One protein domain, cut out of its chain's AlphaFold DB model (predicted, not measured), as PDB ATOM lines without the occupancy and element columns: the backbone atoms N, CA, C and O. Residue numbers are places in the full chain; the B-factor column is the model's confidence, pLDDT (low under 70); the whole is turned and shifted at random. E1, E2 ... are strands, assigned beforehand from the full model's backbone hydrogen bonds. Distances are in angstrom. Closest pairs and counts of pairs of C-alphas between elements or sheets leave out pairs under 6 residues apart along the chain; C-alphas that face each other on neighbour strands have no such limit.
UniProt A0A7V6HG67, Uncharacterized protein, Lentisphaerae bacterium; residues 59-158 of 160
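AT A GLANCE: This is residues 59 to 158 of the 160 residues of an uncharacterized protein of Lentisphaerae bacterium (UniProt A0A7V6HG67). A strongly twisted, curled sheet of four strands, E1 to E4, makes one end of a flat model, and a separate small sheet of three strands, E7 to E9, makes the other end. Between them lies the long hairpin E5 and E6, which packs on E4 and brings the turn between its strands close to E1, E2 and E3. The printed part has 100 residues with no named helix and nine named strands, E1 to E9 in order along the chain; its class is all strand. Its sheets run E1 E2 E3 E4, E5 E6 and E7 E8 E9, each antiparallel. The whole is compact, with a radius of gyration of the C-alphas of 14.1 A and spans of 40 by 37 by 18 A.

IN THESE COORDINATES: E1, residues 59 to 61, begins at C-alpha 59 (128.818, 161.454, 158.968) and is 6.6 A long. E2 is residues 64 to 69, 16.2 A, E3 is residues 76 to 82, 18.8 A, and E4 is residues 88 to 96, 21.2 A. E5, residues 108 to 115, is 22.1 A long and begins at C-alpha 108 (134.780, 174.381, 147.048). E6, residues 118 to 126, is 24.0 A long and bends by 51 degrees at residue 122. E7 is residues 139 to 141, 6.4 A, and E8 is residues 144 to 149, 16.2 A. E9, residues 152 to 157, is 16.6 A long and ends at C-alpha 157 (145.387, 175.533, 159.141).

HOW THE PARTS SIT: E1 to E4 form a meander, each strand the antiparallel neighbour of the one before, with E1 and E4 as edge strands. Among the pairs within hydrogen-bond range are N 61 and O 64 at 3.0 A for E1 and E2, N 67 and O 80 at 3.0 A for E2 and E3, and N 79 and O 92 at 2.8 A for E3 and E4. The closest C-alphas of E4 and E5 are those of Tyr 94 and Gly 110, 5.8 A apart. The closest of E4 and E6 are those of Gln 90 and Gly 118, 6.8 A. In the hairpin E5 and E6, N 111 and O 123 are 2.8 A apart. E7 to E9 form a second meander, with N 141 and O 144 at 2.9 A for E7 and E8 and N 147 and O 154 at 2.9 A for E8 and E9. E5 is apart from E7, E8 and E9, and so is E6.

THE WHOLE: The C-alphas farthest apart, those of Asp 85 and Asp 151, are 40.3 A from each other. The printed part has no cut. The links E4 to E5, 11 residues, and E6 to E7, 12 residues, are long. The mean pLDDT of the printed part is 78.8, with residues 98 to 107, 116, 132 to 134 and 136 under 70.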
ATOM      1  N   THR A  59     128.141 161.165 157.701       83.88
ATOM      2  CA  THR A  59     128.818 161.454 158.968       83.88
ATOM      3  C   THR A  59     127.782 161.453 160.084       83.88
ATOM      4  O   THR A  59     126.801 162.186 159.995       83.88
ATOM      5  N   VAL A  60     127.985 160.659 161.134       84.12
ATOM      6  CA  VAL A  60     127.126 160.671 162.329       84.12
ATOM      7  C   VAL A  60     127.925 161.246 163.490       84.12
ATOM      8  O   VAL A  60     129.037 160.792 163.763       84.12
ATOM      9  N   VAL A  61     127.382 162.270 164.140       82.38
ATOM     10  CA  VAL A  61     127.959 162.887 165.340       82.38
ATOM     11  C   VAL A  61     126.830 163.078 166.335       82.38
ATOM     12  O   VAL A  61     125.787 163.627 165.978       82.38
ATOM     13  N   ASP A  62     127.040 162.629 167.569       83.00
ATOM     14  CA  ASP A  62     126.033 162.662 168.627       83.00
ATOM     15  C   ASP A  62     124.712 162.011 168.153       83.00
ATOM     16  O   ASP A  62     124.688 160.823 167.835       83.00
ATOM     17  N   SER A  63     123.618 162.773 168.055       87.75
ATOM     18  CA  SER A  63     122.302 162.299 167.589       87.75
ATOM     19  C   SER A  63     121.881 162.930 166.260       87.75
ATOM     20  O   SER A  63     120.703 163.245 166.050       87.75
ATOM     21  N   ARG A  64     122.856 163.186 165.382       88.56
ATOM     22  CA  ARG A  64     122.642 163.815 164.077       88.56
ATOM     23  C   ARG A  64     123.385 163.083 162.971       88.56
ATOM     24  O   ARG A  64     124.537 162.678 163.132       88.56
ATOM     25  N   ILE A  65     122.721 162.973 161.829       89.06
ATOM     26  CA  ILE A  65     123.251 162.391 160.598       89.06
ATOM     27  C   ILE A  65     123.444 163.523 159.590       89.06
ATOM     28  O   ILE A  65     122.517 164.278 159.321       89.06
ATOM     29  N   TYR A  66     124.636 163.630 159.013       88.25
ATOM     30  CA  TYR A  66     124.992 164.629 158.010       88.25
ATOM     31  C   TYR A  66     125.291 163.927 156.687       88.25
ATOM     32  O   TYR A  66     126.159 163.052 156.628       88.25
ATOM     33  N   ALA A  67     124.592 164.323 155.628       87.81
ATOM     34  CA  ALA A  67     124.780 163.787 154.285       87.81
ATOM     35  C   ALA A  67     124.732 164.916 153.254       87.81
ATOM     36  O   ALA A  67     123.862 165.786 153.312       87.81
ATOM     37  N   MET A  68     125.669 164.917 152.308       84.31
ATOM     38  CA  MET A  68     125.704 165.934 151.257       84.31
ATOM     39  C   MET A  68     124.887 165.482 150.050       84.31
ATOM     40  O   MET A  68     124.879 164.300 149.708       84.31
ATOM     41  N   GLY A  69     124.260 166.426 149.366       83.38
ATOM     42  CA  GLY A  69     123.584 166.154 148.105       83.38
ATOM     43  C   GLY A  69     123.260 167.424 147.335       83.38
ATOM     44  O   GLY A  69     123.316 168.534 147.875       83.38
ATOM     45  N   LEU A  70     122.934 167.243 146.063       84.06
ATOM     46  CA  LEU A  70     122.471 168.268 145.144       84.06
ATOM     47  C   LEU A  70     120.989 168.012 144.847       84.06
ATOM     48  O   LEU A  70     120.669 167.152 144.023       84.06
ATOM     49  N   PRO A  71     120.060 168.729 145.503       82.38
ATOM     50  CA  PRO A  71     118.633 168.562 145.265       82.38
ATOM     51  C   PRO A  71     118.304 168.714 143.785       82.38
ATOM     52  O   PRO A  71     118.839 169.592 143.105       82.38
ATOM     53  N   ARG A  72     117.405 167.871 143.273       79.56
ATOM     54  CA  ARG A  72     117.071 167.860 141.848       79.56
ATOM     55  C   ARG A  72     116.574 169.239 141.398       79.56
ATOM     56  O   ARG A  72     115.646 169.786 141.985       79.56
ATOM     57  N   GLY A  73     117.185 169.783 140.345       78.62
ATOM     58  CA  GLY A  73     116.874 171.121 139.822       78.62
ATOM     59  C   GLY A  73     117.592 172.274 140.534       78.62
ATOM     60  O   GLY A  73     117.488 173.414 140.086       78.62
ATOM     61  N   SER A  74     118.353 171.995 141.595       80.38
ATOM     62  CA  SER A  74     119.249 172.961 142.226       80.38
ATOM     63  C   SER A  74     120.572 173.049 141.463       80.38
ATOM     64  O   SER A  74     121.028 172.081 140.855       80.38
ATOM     65  N   LYS A  75     121.211 174.220 141.520       82.50
ATOM     66  CA  LYS A  75     122.643 174.378 141.211       82.50
ATOM     67  C   LYS A  75     123.492 174.451 142.475       82.50
ATOM     68  O   LYS A  75     124.704 174.500 142.377       82.50
ATOM     69  N   GLU A  76     122.863 174.492 143.639       84.50
ATOM     70  CA  GLU A  76     123.505 174.640 144.938       84.50
ATOM     71  C   GLU A  76     123.474 173.316 145.704       84.50
ATOM     72  O   GLU A  76     122.424 172.670 145.808       84.50
ATOM     73  N   GLY A  77     124.638 172.915 146.208       83.44
ATOM     74  CA  GLY A  77     124.831 171.744 147.046       83.44
ATOM     75  C   GLY A  77     124.519 172.050 148.507       83.44
ATOM     76  O   GLY A  77     124.814 173.135 149.020       83.44
ATOM     77  N   PHE A  78     123.938 171.067 149.193       86.31
ATOM     78  CA  PHE A  78     123.555 171.177 150.597       86.31
ATOM     79  C   PHE A  78     124.134 170.043 151.437       86.31
ATOM     80  O   PHE A  78     124.174 168.891 151.008       86.31
ATOM     81  N   VAL A  79     124.512 170.361 152.675       88.38
ATOM     82  CA  VAL A  79     124.605 169.377 153.755       88.38
ATOM     83  C   VAL A  79     123.216 169.255 154.370       88.38
ATOM     84  O   VAL A  79     122.706 170.209 154.955       88.38
ATOM     85  N   SER A  80     122.589 168.097 154.204       89.94
ATOM     86  CA  SER A  80     121.335 167.748 154.869       89.94
ATOM     87  C   SER A  80     121.648 167.166 156.243       89.94
ATOM     88  O   SER A  80     122.505 166.289 156.361       89.94
ATOM     89  N   VAL A  81     120.964 167.664 157.269       90.69
ATOM     90  CA  VAL A  81     121.086 167.207 158.655       90.69
ATOM     91  C   VAL A  81     119.796 166.504 159.043       90.69
ATOM     92  O   VAL A  81     118.726 167.104 158.951       90.69
ATOM     93  N   PHE A  82     119.898 165.261 159.494       90.75
ATOM     94  CA  PHE A  82     118.781 164.451 159.967       90.75
ATOM     95  C   PHE A  82     118.947 164.114 161.449       90.75
ATOM     96  O   PHE A  82     120.062 164.131 161.982       90.75
ATOM     97  N   ASP A  83     117.844 163.787 162.115       91.94
ATOM     98  CA  ASP A  83     117.893 163.039 163.373       91.94
ATOM     99  C   ASP A  83     118.147 161.535 163.126       91.94
ATOM    100  O   ASP A  83     118.322 161.094 161.988       91.94
ATOM    101  N   LEU A  84     118.215 160.742 164.201       90.25
ATOM    102  CA  LEU A  84     118.482 159.297 164.122       90.25
ATOM    103  C   LEU A  84     117.293 158.475 163.593       90.25
ATOM    104  O   LEU A  84     117.476 157.314 163.216       90.25
ATOM    105  N   ASP A  85     116.108 159.081 163.531       92.88
ATOM    106  CA  ASP A  85     114.894 158.480 162.977       92.88
ATOM    107  C   ASP A  85     114.738 158.786 161.476       92.88
ATOM    108  O   ASP A  85     113.808 158.305 160.829       92.88
ATOM    109  N   GLY A  86     115.672 159.554 160.902       89.44
ATOM    110  CA  GLY A  86     115.711 159.883 159.481       89.44
ATOM    111  C   GLY A  86     114.892 161.118 159.102       89.44
ATOM    112  O   GLY A  86     114.718 161.379 157.911       89.44
ATOM    113  N   ASN A  87     114.410 161.908 160.068       92.44
ATOM    114  CA  ASN A  87     113.688 163.141 159.758       92.44
ATOM    115  C   ASN A  87     114.673 164.264 159.431       92.44
ATOM    116  O   ASN A  87     115.622 164.514 160.177       92.44
ATOM    117  N   LEU A  88     114.435 164.967 158.321       92.00
ATOM    118  CA  LEU A  88     115.243 166.116 157.916       92.00
ATOM    119  C   LEU A  88     115.013 167.288 158.879       92.00
ATOM    120  O   LEU A  88     113.905 167.803 158.978       92.00
ATOM    121  N   GLN A  89     116.083 167.741 159.525       92.88
ATOM    122  CA  GLN A  89     116.078 168.844 160.487       92.88
ATOM    123  C   GLN A  89     116.572 170.155 159.858       92.88
ATOM    124  O   GLN A  89     116.045 171.226 160.145       92.88
ATOM    125  N   GLN A  90     117.587 170.091 158.988       92.50
ATOM    126  CA  GLN A  90     118.234 171.285 158.429       92.50
ATOM    127  C   GLN A  90     118.854 171.007 157.055       92.50
ATOM    128  O   GLN A  90     119.288 169.891 156.766       92.50
ATOM    129  N   ARG A  91     118.964 172.048 156.221       90.19
ATOM    130  CA  ARG A  91     119.840 172.071 155.041       90.19
ATOM    131  C   ARG A  91     120.786 173.259 155.123       90.19
ATOM    132  O   ARG A  91     120.348 174.381 155.359       90.19
ATOM    133  N   ILE A  92     122.070 173.008 154.909       88.81
ATOM    134  CA  ILE A  92     123.126 174.022 154.948       88.81
ATOM    135  C   ILE A  92     123.736 174.104 153.553       88.81
ATOM    136  O   ILE A  92     124.375 173.149 153.109       88.81
ATOM    137  N   ALA A  93     123.519 175.215 152.853       87.44
ATOM    138  CA  ALA A  93     124.136 175.457 151.553       87.44
ATOM    139  C   ALA A  93     125.659 175.582 151.705       87.44
ATOM    140  O   ALA A  93     126.129 176.274 152.609       87.44
ATOM    141  N   TYR A  94     126.428 174.925 150.834       78.12
ATOM    142  CA  TYR A  94     127.896 175.046 150.818       78.12
ATOM    143  C   TYR A  94     128.464 175.553 149.486       78.12
ATOM    144  O   TYR A  94     129.669 175.796 149.393       78.12
ATOM    145  N   GLY A  95     127.612 175.768 148.481       78.50
ATOM    146  CA  GLY A  95     127.966 176.468 147.251       78.50
ATOM    147  C   GLY A  95     127.442 175.805 145.983       78.50
ATOM    148  O   GLY A  95     126.748 174.793 146.015       78.50
ATOM    149  N   GLU A  96     127.778 176.410 144.847       79.06
ATOM    150  CA  GLU A  96     127.337 175.939 143.536       79.06
ATOM    151  C   GLU A  96     128.086 174.661 143.105       79.06
ATOM    152  O   GLU A  96     129.322 174.611 143.090       79.06
ATOM    153  N   GLU A  97     127.322 173.650 142.706       71.25
ATOM    154  CA  GLU A  97     127.777 172.370 142.170       71.25
ATOM    155  C   GLU A  97     127.973 172.447 140.648       71.25
ATOM    156  O   GLU A  97     127.391 173.283 139.945       71.25
ATOM    157  N   TRP A  98     128.801 171.562 140.094       57.75
ATOM    158  CA  TRP A  98     128.919 171.428 138.642       57.75
ATOM    159  C   TRP A  98     127.620 170.895 138.020       57.75
ATOM    160  O   TRP A  98     127.069 169.886 138.444       57.75
ATOM    161  N   SER A  99     127.169 171.524 136.930       55.06
ATOM    162  CA  SER A  99     125.976 171.113 136.173       55.06
ATOM    163  C   SER A  99     126.260 170.138 135.017       55.06
ATOM    164  O   SER A  99     125.337 169.732 134.312       55.06
ATOM    165  N   LYS A 100     127.528 169.760 134.791       49.44
ATOM    166  CA  LYS A 100     127.946 168.795 133.759       49.44
ATOM    167  C   LYS A 100     128.815 167.699 134.364       49.44
ATOM    168  O   LYS A 100     129.918 167.987 134.803       49.44
ATOM    169  N   SER A 101     128.308 166.464 134.318       41.47
ATOM    170  CA  SER A 101     128.941 165.137 134.487       41.47
ATOM    171  C   SER A 101     129.924 164.866 135.642       41.47
ATOM    172  O   SER A 101     130.283 163.707 135.842       41.47
ATOM    173  N   CYS A 102     130.346 165.859 136.417       41.50
ATOM    174  CA  CYS A 102     131.268 165.719 137.536       41.50
ATOM    175  C   CYS A 102     130.586 166.272 138.789       41.50
ATOM    176  O   CYS A 102     130.778 167.431 139.125       41.50
ATOM    177  N   TYR A 103     129.741 165.473 139.443       44.16
ATOM    178  CA  TYR A 103     129.052 165.874 140.675       44.16
ATOM    179  C   TYR A 103     130.069 166.240 141.768       44.16
ATOM    180  O   TYR A 103     130.891 165.407 142.151       44.16
ATOM    181  N   GLY A 104     130.031 167.482 142.243       53.97
ATOM    182  CA  GLY A 104     130.951 168.059 143.217       53.97
ATOM    183  C   GLY A 104     130.869 169.585 143.178       53.97
ATOM    184  O   GLY A 104     130.537 170.181 142.146       53.97
ATOM    185  N   SER A 105     131.176 170.242 144.291       56.38
ATOM    186  CA  SER A 105     131.299 171.697 144.318       56.38
ATOM    187  C   SER A 105     132.388 172.119 143.341       56.38
ATOM    188  O   SER A 105     133.292 171.336 143.045       56.38
ATOM    189  N   LYS A 106     132.345 173.355 142.829       66.75
ATOM    190  CA  LYS A 106     133.366 173.931 141.924       66.75
ATOM    191  C   LYS A 106     134.762 174.075 142.570       66.75
ATOM    192  O   LYS A 106     135.310 175.173 142.665       66.75
ATOM    193  N   GLY A 107     135.328 172.966 143.043       68.88
ATOM    194  CA  GLY A 107     136.488 172.884 143.914       68.88
ATOM    195  C   GLY A 107     136.255 173.519 145.282       68.88
ATOM    196  O   GLY A 107     137.223 173.954 145.878       68.88
ATOM    197  N   VAL A 108     135.022 173.663 145.781       73.19
ATOM    198  CA  VAL A 108     134.780 174.381 147.048       73.19
ATOM    199  C   VAL A 108     134.608 173.404 148.201       73.19
ATOM    200  O   VAL A 108     133.632 172.664 148.263       73.19
ATOM    201  N   VAL A 109     135.522 173.426 149.161       74.38
ATOM    202  CA  VAL A 109     135.366 172.657 150.395       74.38
ATOM    203  C   VAL A 109     134.775 173.546 151.477       74.38
ATOM    204  O   VAL A 109     135.341 174.583 151.811       74.38
ATOM    205  N   GLY A 110     133.631 173.134 152.021       76.94
ATOM    206  CA  GLY A 110     133.010 173.749 153.191       76.94
ATOM    207  C   GLY A 110     133.409 173.029 154.477       76.94
ATOM    208  O   GLY A 110     133.379 171.801 154.538       76.94
ATOM    209  N   LEU A 111     133.758 173.787 155.516       79.12
ATOM    210  CA  LEU A 111     133.936 173.269 156.868       79.12
ATOM    211  C   LEU A 111     132.652 173.504 157.660       79.12
ATOM    212  O   LEU A 111     132.306 174.646 157.954       79.12
ATOM    213  N   VAL A 112     131.962 172.427 158.030       80.00
ATOM    214  CA  VAL A 112     130.752 172.496 158.857       80.00
ATOM    215  C   VAL A 112     131.077 172.057 160.281       80.00
ATOM    216  O   VAL A 112     131.571 170.953 160.510       80.00
ATOM    217  N   ARG A 113     130.784 172.916 161.256       80.00
ATOM    218  CA  ARG A 113     130.787 172.564 162.674       80.00
ATOM    219  C   ARG A 113     129.496 171.820 162.976       80.00
ATOM    220  O   ARG A 113     128.423 172.409 162.946       80.00
ATOM    221  N   ALA A 114     129.615 170.539 163.300       79.06
ATOM    222  CA  ALA A 114     128.506 169.763 163.844       79.06
ATOM    223  C   ALA A 114     128.186 170.196 165.288       79.06
ATOM    224  O   ALA A 114     129.085 170.613 166.031       79.06
ATOM    225  N   GLY A 115     126.939 170.045 165.716       74.62
ATOM    226  CA  GLY A 115     126.480 170.302 167.076       74.62
ATOM    227  C   GLY A 115     125.088 169.711 167.328       74.62
ATOM    228  O   GLY A 115     124.424 169.273 166.388       74.62
ATOM    229  N   PRO A 116     124.625 169.701 168.589       68.88
ATOM    230  CA  PRO A 116     123.327 169.125 168.951       68.88
ATOM    231  C   PRO A 116     122.150 169.834 168.257       68.88
ATOM    232  O   PRO A 116     121.160 169.194 167.901       68.88
ATOM    233  N   ASP A 117     122.294 171.127 167.977       76.31
ATOM    234  CA  ASP A 117     121.253 171.953 167.354       76.31
ATOM    235  C   ASP A 117     121.338 171.983 165.818       76.31
ATOM    236  O   ASP A 117     120.589 172.707 165.168       76.31
ATOM    237  N   GLY A 118     122.240 171.193 165.219       77.25
ATOM    238  CA  GLY A 118     122.412 171.105 163.769       77.25
ATOM    239  C   GLY A 118     123.855 171.307 163.323       77.25
ATOM    240  O   GLY A 118     124.799 170.826 163.950       77.25
ATOM    241  N   GLY A 119     124.043 171.958 162.181       79.88
ATOM    242  CA  GLY A 119     125.363 172.313 161.675       79.88
ATOM    243  C   GLY A 119     125.486 173.805 161.395       79.88
ATOM    244  O   GLY A 119     124.524 174.469 161.012       79.88
ATOM    245  N   GLU A 120     126.700 174.316 161.543       81.56
ATOM    246  CA  GLU A 120     127.071 175.682 161.183       81.56
ATOM    247  C   GLU A 120     128.176 175.634 160.124       81.56
ATOM    248  O   GLU A 120     129.217 175.011 160.343       81.56
ATOM    249  N   LEU A 121     127.983 176.288 158.976       80.00
ATOM    250  CA  LEU A 121     129.066 176.488 158.014       80.00
ATOM    251  C   LEU A 121     130.064 177.498 158.595       80.00
ATOM    252  O   LEU A 121     129.779 178.687 158.673       80.00
ATOM    253  N   VAL A 122     131.242 177.021 158.988       84.25
ATOM    254  CA  VAL A 122     132.300 177.843 159.601       84.25
ATOM    255  C   VAL A 122     133.111 178.588 158.545       84.25
ATOM    256  O   VAL A 122     133.673 179.646 158.813       84.25
ATOM    257  N   GLY A 123     133.194 178.036 157.337       76.38
ATOM    258  CA  GLY A 123     133.881 178.677 156.227       76.38
ATOM    259  C   GLY A 123     133.960 177.784 155.002       76.38
ATOM    260  O   GLY A 123     133.649 176.592 155.053       76.38
ATOM    261  N   THR A 124     134.403 178.374 153.900       80.56
ATOM    262  CA  THR A 124     134.640 177.686 152.634       80.56
ATOM    263  C   THR A 124     136.030 178.020 152.112       80.56
ATOM    264  O   THR A 124     136.571 179.097 152.363       80.56
ATOM    265  N   VAL A 125     136.627 177.084 151.382       79.56
ATOM    266  CA  VAL A 125     137.900 177.282 150.691       79.56
ATOM    267  C   VAL A 125     137.802 176.735 149.278       79.56
ATOM    268  O   VAL A 125     137.247 175.661 149.052       79.56
ATOM    269  N   LYS A 126     138.342 177.480 148.315       81.31
ATOM    270  CA  LYS A 126     138.467 177.016 146.938       81.31
ATOM    271  C   LYS A 126     139.772 176.240 146.775       81.31
ATOM    272  O   LYS A 126     140.839 176.743 147.106       81.31
ATOM    273  N   ILE A 127     139.673 175.035 146.238       81.69
ATOM    274  CA  ILE A 127     140.777 174.180 145.825       81.69
ATOM    275  C   ILE A 127     141.172 174.598 144.413       81.69
ATOM    276  O   ILE A 127     140.436 174.395 143.449       81.69
ATOM    277  N   ASP A 128     142.334 175.229 144.315       81.12
ATOM    278  CA  ASP A 128     142.870 175.866 143.110       81.12
ATOM    279  C   ASP A 128     144.074 175.118 142.512       81.12
ATOM    280  O   ASP A 128     144.616 175.519 141.481       81.12
ATOM    281  N   ARG A 129     144.492 174.013 143.138       82.62
ATOM    282  CA  ARG A 129     145.607 173.159 142.706       82.62
ATOM    283  C   ARG A 129     145.165 171.714 142.582       82.62
ATOM    284  O   ARG A 129     144.298 171.285 143.337       82.62
ATOM    285  N   GLY A 130     145.801 170.979 141.674       79.12
ATOM    286  CA  GLY A 130     145.466 169.600 141.323       79.12
ATOM    287  C   GLY A 130     144.885 169.488 139.916       79.12
ATOM    288  O   GLY A 130     144.786 170.480 139.190       79.12
ATOM    289  N   ASN A 131     144.519 168.273 139.524       73.00
ATOM    290  CA  ASN A 131     143.971 167.981 138.206       73.00
ATOM    291  C   ASN A 131     142.831 166.949 138.274       73.00
ATOM    292  O   ASN A 131     142.763 166.126 139.188       73.00
ATOM    293  N   GLY A 132     141.953 166.999 137.266       69.50
ATOM    294  CA  GLY A 132     140.855 166.048 137.084       69.50
ATOM    295  C   GLY A 132     139.710 166.163 138.099       69.50
ATOM    296  O   GLY A 132     139.708 166.988 139.009       69.50
ATOM    297  N   ALA A 133     138.696 165.314 137.927       68.75
ATOM    298  CA  ALA A 133     137.658 165.139 138.939       68.75
ATOM    299  C   ALA A 133     138.211 164.308 140.107       68.75
ATOM    300  O   ALA A 133     138.935 163.334 139.898       68.75
ATOM    301  N   HIS A 134     137.874 164.683 141.339       64.88
ATOM    302  CA  HIS A 134     138.378 164.027 142.541       64.88
ATOM    303  C   HIS A 134     137.293 163.984 143.622       64.88
ATOM    304  O   HIS A 134     136.592 164.966 143.847       64.88
ATOM    305  N   TRP A 135     137.192 162.847 144.315       70.94
ATOM    306  CA  TRP A 135     136.309 162.640 145.472       70.94
ATOM    307  C   TRP A 135     137.129 162.198 146.693       70.94
ATOM    308  O   TRP A 135     136.971 161.077 147.181       70.94
ATOM    309  N   PRO A 136     138.094 163.012 147.158       69.06
ATOM    310  CA  PRO A 136     138.844 162.686 148.357       69.06
ATOM    311  C   PRO A 136     137.925 162.824 149.570       69.06
ATOM    312  O   PRO A 136     137.158 163.777 149.677       69.06
ATOM    313  N   HIS A 137     138.064 161.927 150.537       73.19
ATOM    314  CA  HIS A 137     137.561 162.199 151.877       73.19
ATOM    315  C   HIS A 137     138.516 163.195 152.551       73.19
ATOM    316  O   HIS A 137     139.686 162.846 152.751       73.19
ATOM    317  N   PRO A 138     138.080 164.430 152.877       77.31
ATOM    318  CA  PRO A 138     138.923 165.371 153.597       77.31
ATOM    319  C   PRO A 138     139.259 164.812 154.979       77.31
ATOM    320  O   PRO A 138     138.420 164.189 155.630       77.31
ATOM    321  N   VAL A 139     140.484 165.043 155.443       78.44
ATOM    322  CA  VAL A 139     140.921 164.600 156.773       78.44
ATOM    323  C   VAL A 139     141.199 165.819 157.631       78.44
ATOM    324  O   VAL A 139     141.932 166.710 157.215       78.44
ATOM    325  N   ILE A 140     140.654 165.842 158.844       78.06
ATOM    326  CA  ILE A 140     141.030 166.812 159.871       78.06
ATOM    327  C   ILE A 140     141.905 166.107 160.905       78.06
ATOM    328  O   ILE A 140     141.507 165.089 161.468       78.06
ATOM    329  N   ALA A 141     143.107 166.629 161.148       72.81
ATOM    330  CA  ALA A 141     144.019 166.103 162.159       72.81
ATOM    331  C   ALA A 141     144.978 167.190 162.660       72.81
ATOM    332  O   ALA A 141     145.514 167.962 161.869       72.81
ATOM    333  N   GLY A 142     145.211 167.248 163.976       73.19
ATOM    334  CA  GLY A 142     146.206 168.150 164.574       73.19
ATOM    335  C   GLY A 142     146.021 169.626 164.196       73.19
ATOM    336  O   GLY A 142     147.002 170.293 163.868       73.19
ATOM    337  N   GLY A 143     144.771 170.105 164.160       79.62
ATOM    338  CA  GLY A 143     144.433 171.486 163.791       79.62
ATOM    339  C   GLY A 143     144.574 171.815 162.299       79.62
ATOM    340  O   GLY A 143     144.582 172.992 161.938       79.62
ATOM    341  N   ARG A 144     144.694 170.806 161.427       82.38
ATOM    342  CA  ARG A 144     144.842 170.974 159.974       82.38
ATOM    343  C   ARG A 144     143.780 170.204 159.196       82.38
ATOM    344  O   ARG A 144     143.382 169.117 159.611       82.38
ATOM    345  N   LEU A 145     143.374 170.758 158.058       80.38
ATOM    346  CA  LEU A 145     142.524 170.127 157.048       80.38
ATOM    347  C   LEU A 145     143.388 169.693 155.860       80.38
ATOM    348  O   LEU A 145     144.102 170.512 155.288       80.38
ATOM    349  N   TYR A 146     143.306 168.422 155.484       81.38
ATOM    350  CA  TYR A 146     144.062 167.804 154.397       81.38
ATOM    351  C   TYR A 146     143.115 167.429 153.260       81.38
ATOM    352  O   TYR A 146     142.135 166.713 153.478       81.38
ATOM    353  N   ILE A 147     143.418 167.894 152.048       82.62
ATOM    354  CA  ILE A 147     142.605 167.665 150.849       82.62
ATOM    355  C   ILE A 147     143.522 167.249 149.707       82.62
ATOM    356  O   ILE A 147     144.432 167.984 149.329       82.62
ATOM    357  N   ARG A 148     143.278 166.070 149.136       79.69
ATOM    358  CA  ARG A 148     144.003 165.588 147.958       79.69
ATOM    359  C   ARG A 148     143.211 165.889 146.689       79.69
ATOM    360  O   ARG A 148     142.092 165.415 146.564       79.69
ATOM    361  N   HIS A 149     143.818 166.552 145.716       80.69
ATOM    362  CA  HIS A 149     143.234 166.791 144.398       80.69
ATOM    363  C   HIS A 149     144.232 166.379 143.316       80.69
ATOM    364  O   HIS A 149     145.249 167.040 143.123       80.69
ATOM    365  N   GLY A 150     143.958 165.277 142.615       77.94
ATOM    366  CA  GLY A 150     144.852 164.758 141.576       77.94
ATOM    367  C   GLY A 150     146.252 164.431 142.115       77.94
ATOM    368  O   GLY A 150     146.413 163.549 142.971       77.94
ATOM    369  N   ASP A 151     147.251 165.149 141.600       76.94
ATOM    370  CA  ASP A 151     148.668 165.102 141.984       76.94
ATOM    371  C   ASP A 151     149.039 166.059 143.135       76.94
ATOM    372  O   ASP A 151     150.175 166.047 143.606       76.94
ATOM    373  N   ALA A 152     148.089 166.857 143.628       80.50
ATOM    374  CA  ALA A 152     148.299 167.814 144.705       80.50
ATOM    375  C   ALA A 152     147.721 167.330 146.048       80.50
ATOM    376  O   ALA A 152     146.636 166.748 146.119       80.50
ATOM    377  N   LEU A 153     148.426 167.641 147.140       85.06
ATOM    378  CA  LEU A 153     147.913 167.598 148.512       85.06
ATOM    379  C   LEU A 153     147.929 169.023 149.071       85.06
ATOM    380  O   LEU A 153     148.992 169.623 149.218       85.06
ATOM    381  N   LEU A 154     146.753 169.552 149.384       86.75
ATOM    382  CA  LEU A 154     146.576 170.853 150.011       86.75
ATOM    383  C   LEU A 154     146.352 170.653 151.510       86.75
ATOM    384  O   LEU A 154     145.582 169.780 151.921       86.75
ATOM    385  N   VAL A 155     147.031 171.455 152.328       87.56
ATOM    386  CA  VAL A 155     146.927 171.407 153.789       87.56
ATOM    387  C   VAL A 155     146.650 172.808 154.310       87.56
ATOM    388  O   VAL A 155     147.434 173.724 154.075       87.56
ATOM    389  N   PHE A 156     145.546 172.967 155.030       82.88
ATOM    390  CA  PHE A 156     145.089 174.246 155.563       82.88
ATOM    391  C   PHE A 156     145.157 174.232 157.089       82.88
ATOM    392  O   PHE A 156     144.777 173.238 157.711       82.88
ATOM    393  N   SER A 157     145.611 175.329 157.704       85.94
ATOM    394  CA  SER A 157     145.387 175.533 159.141       85.94
ATOM    395  C   SER A 157     143.909 175.826 159.376       85.94
ATOM    396  O   SER A 157     143.326 176.642 158.666       85.94
ATOM    397  N   ILE A 158     143.310 175.177 160.374       82.38
ATOM    398  CA  ILE A 158     141.929 175.439 160.816       82.38
ATOM    399  C   ILE A 158     141.867 175.868 162.288       82.38
ATOM    400  O   ILE A 158     140.804 175.880 162.906       82.38
TER     401      ILE A 158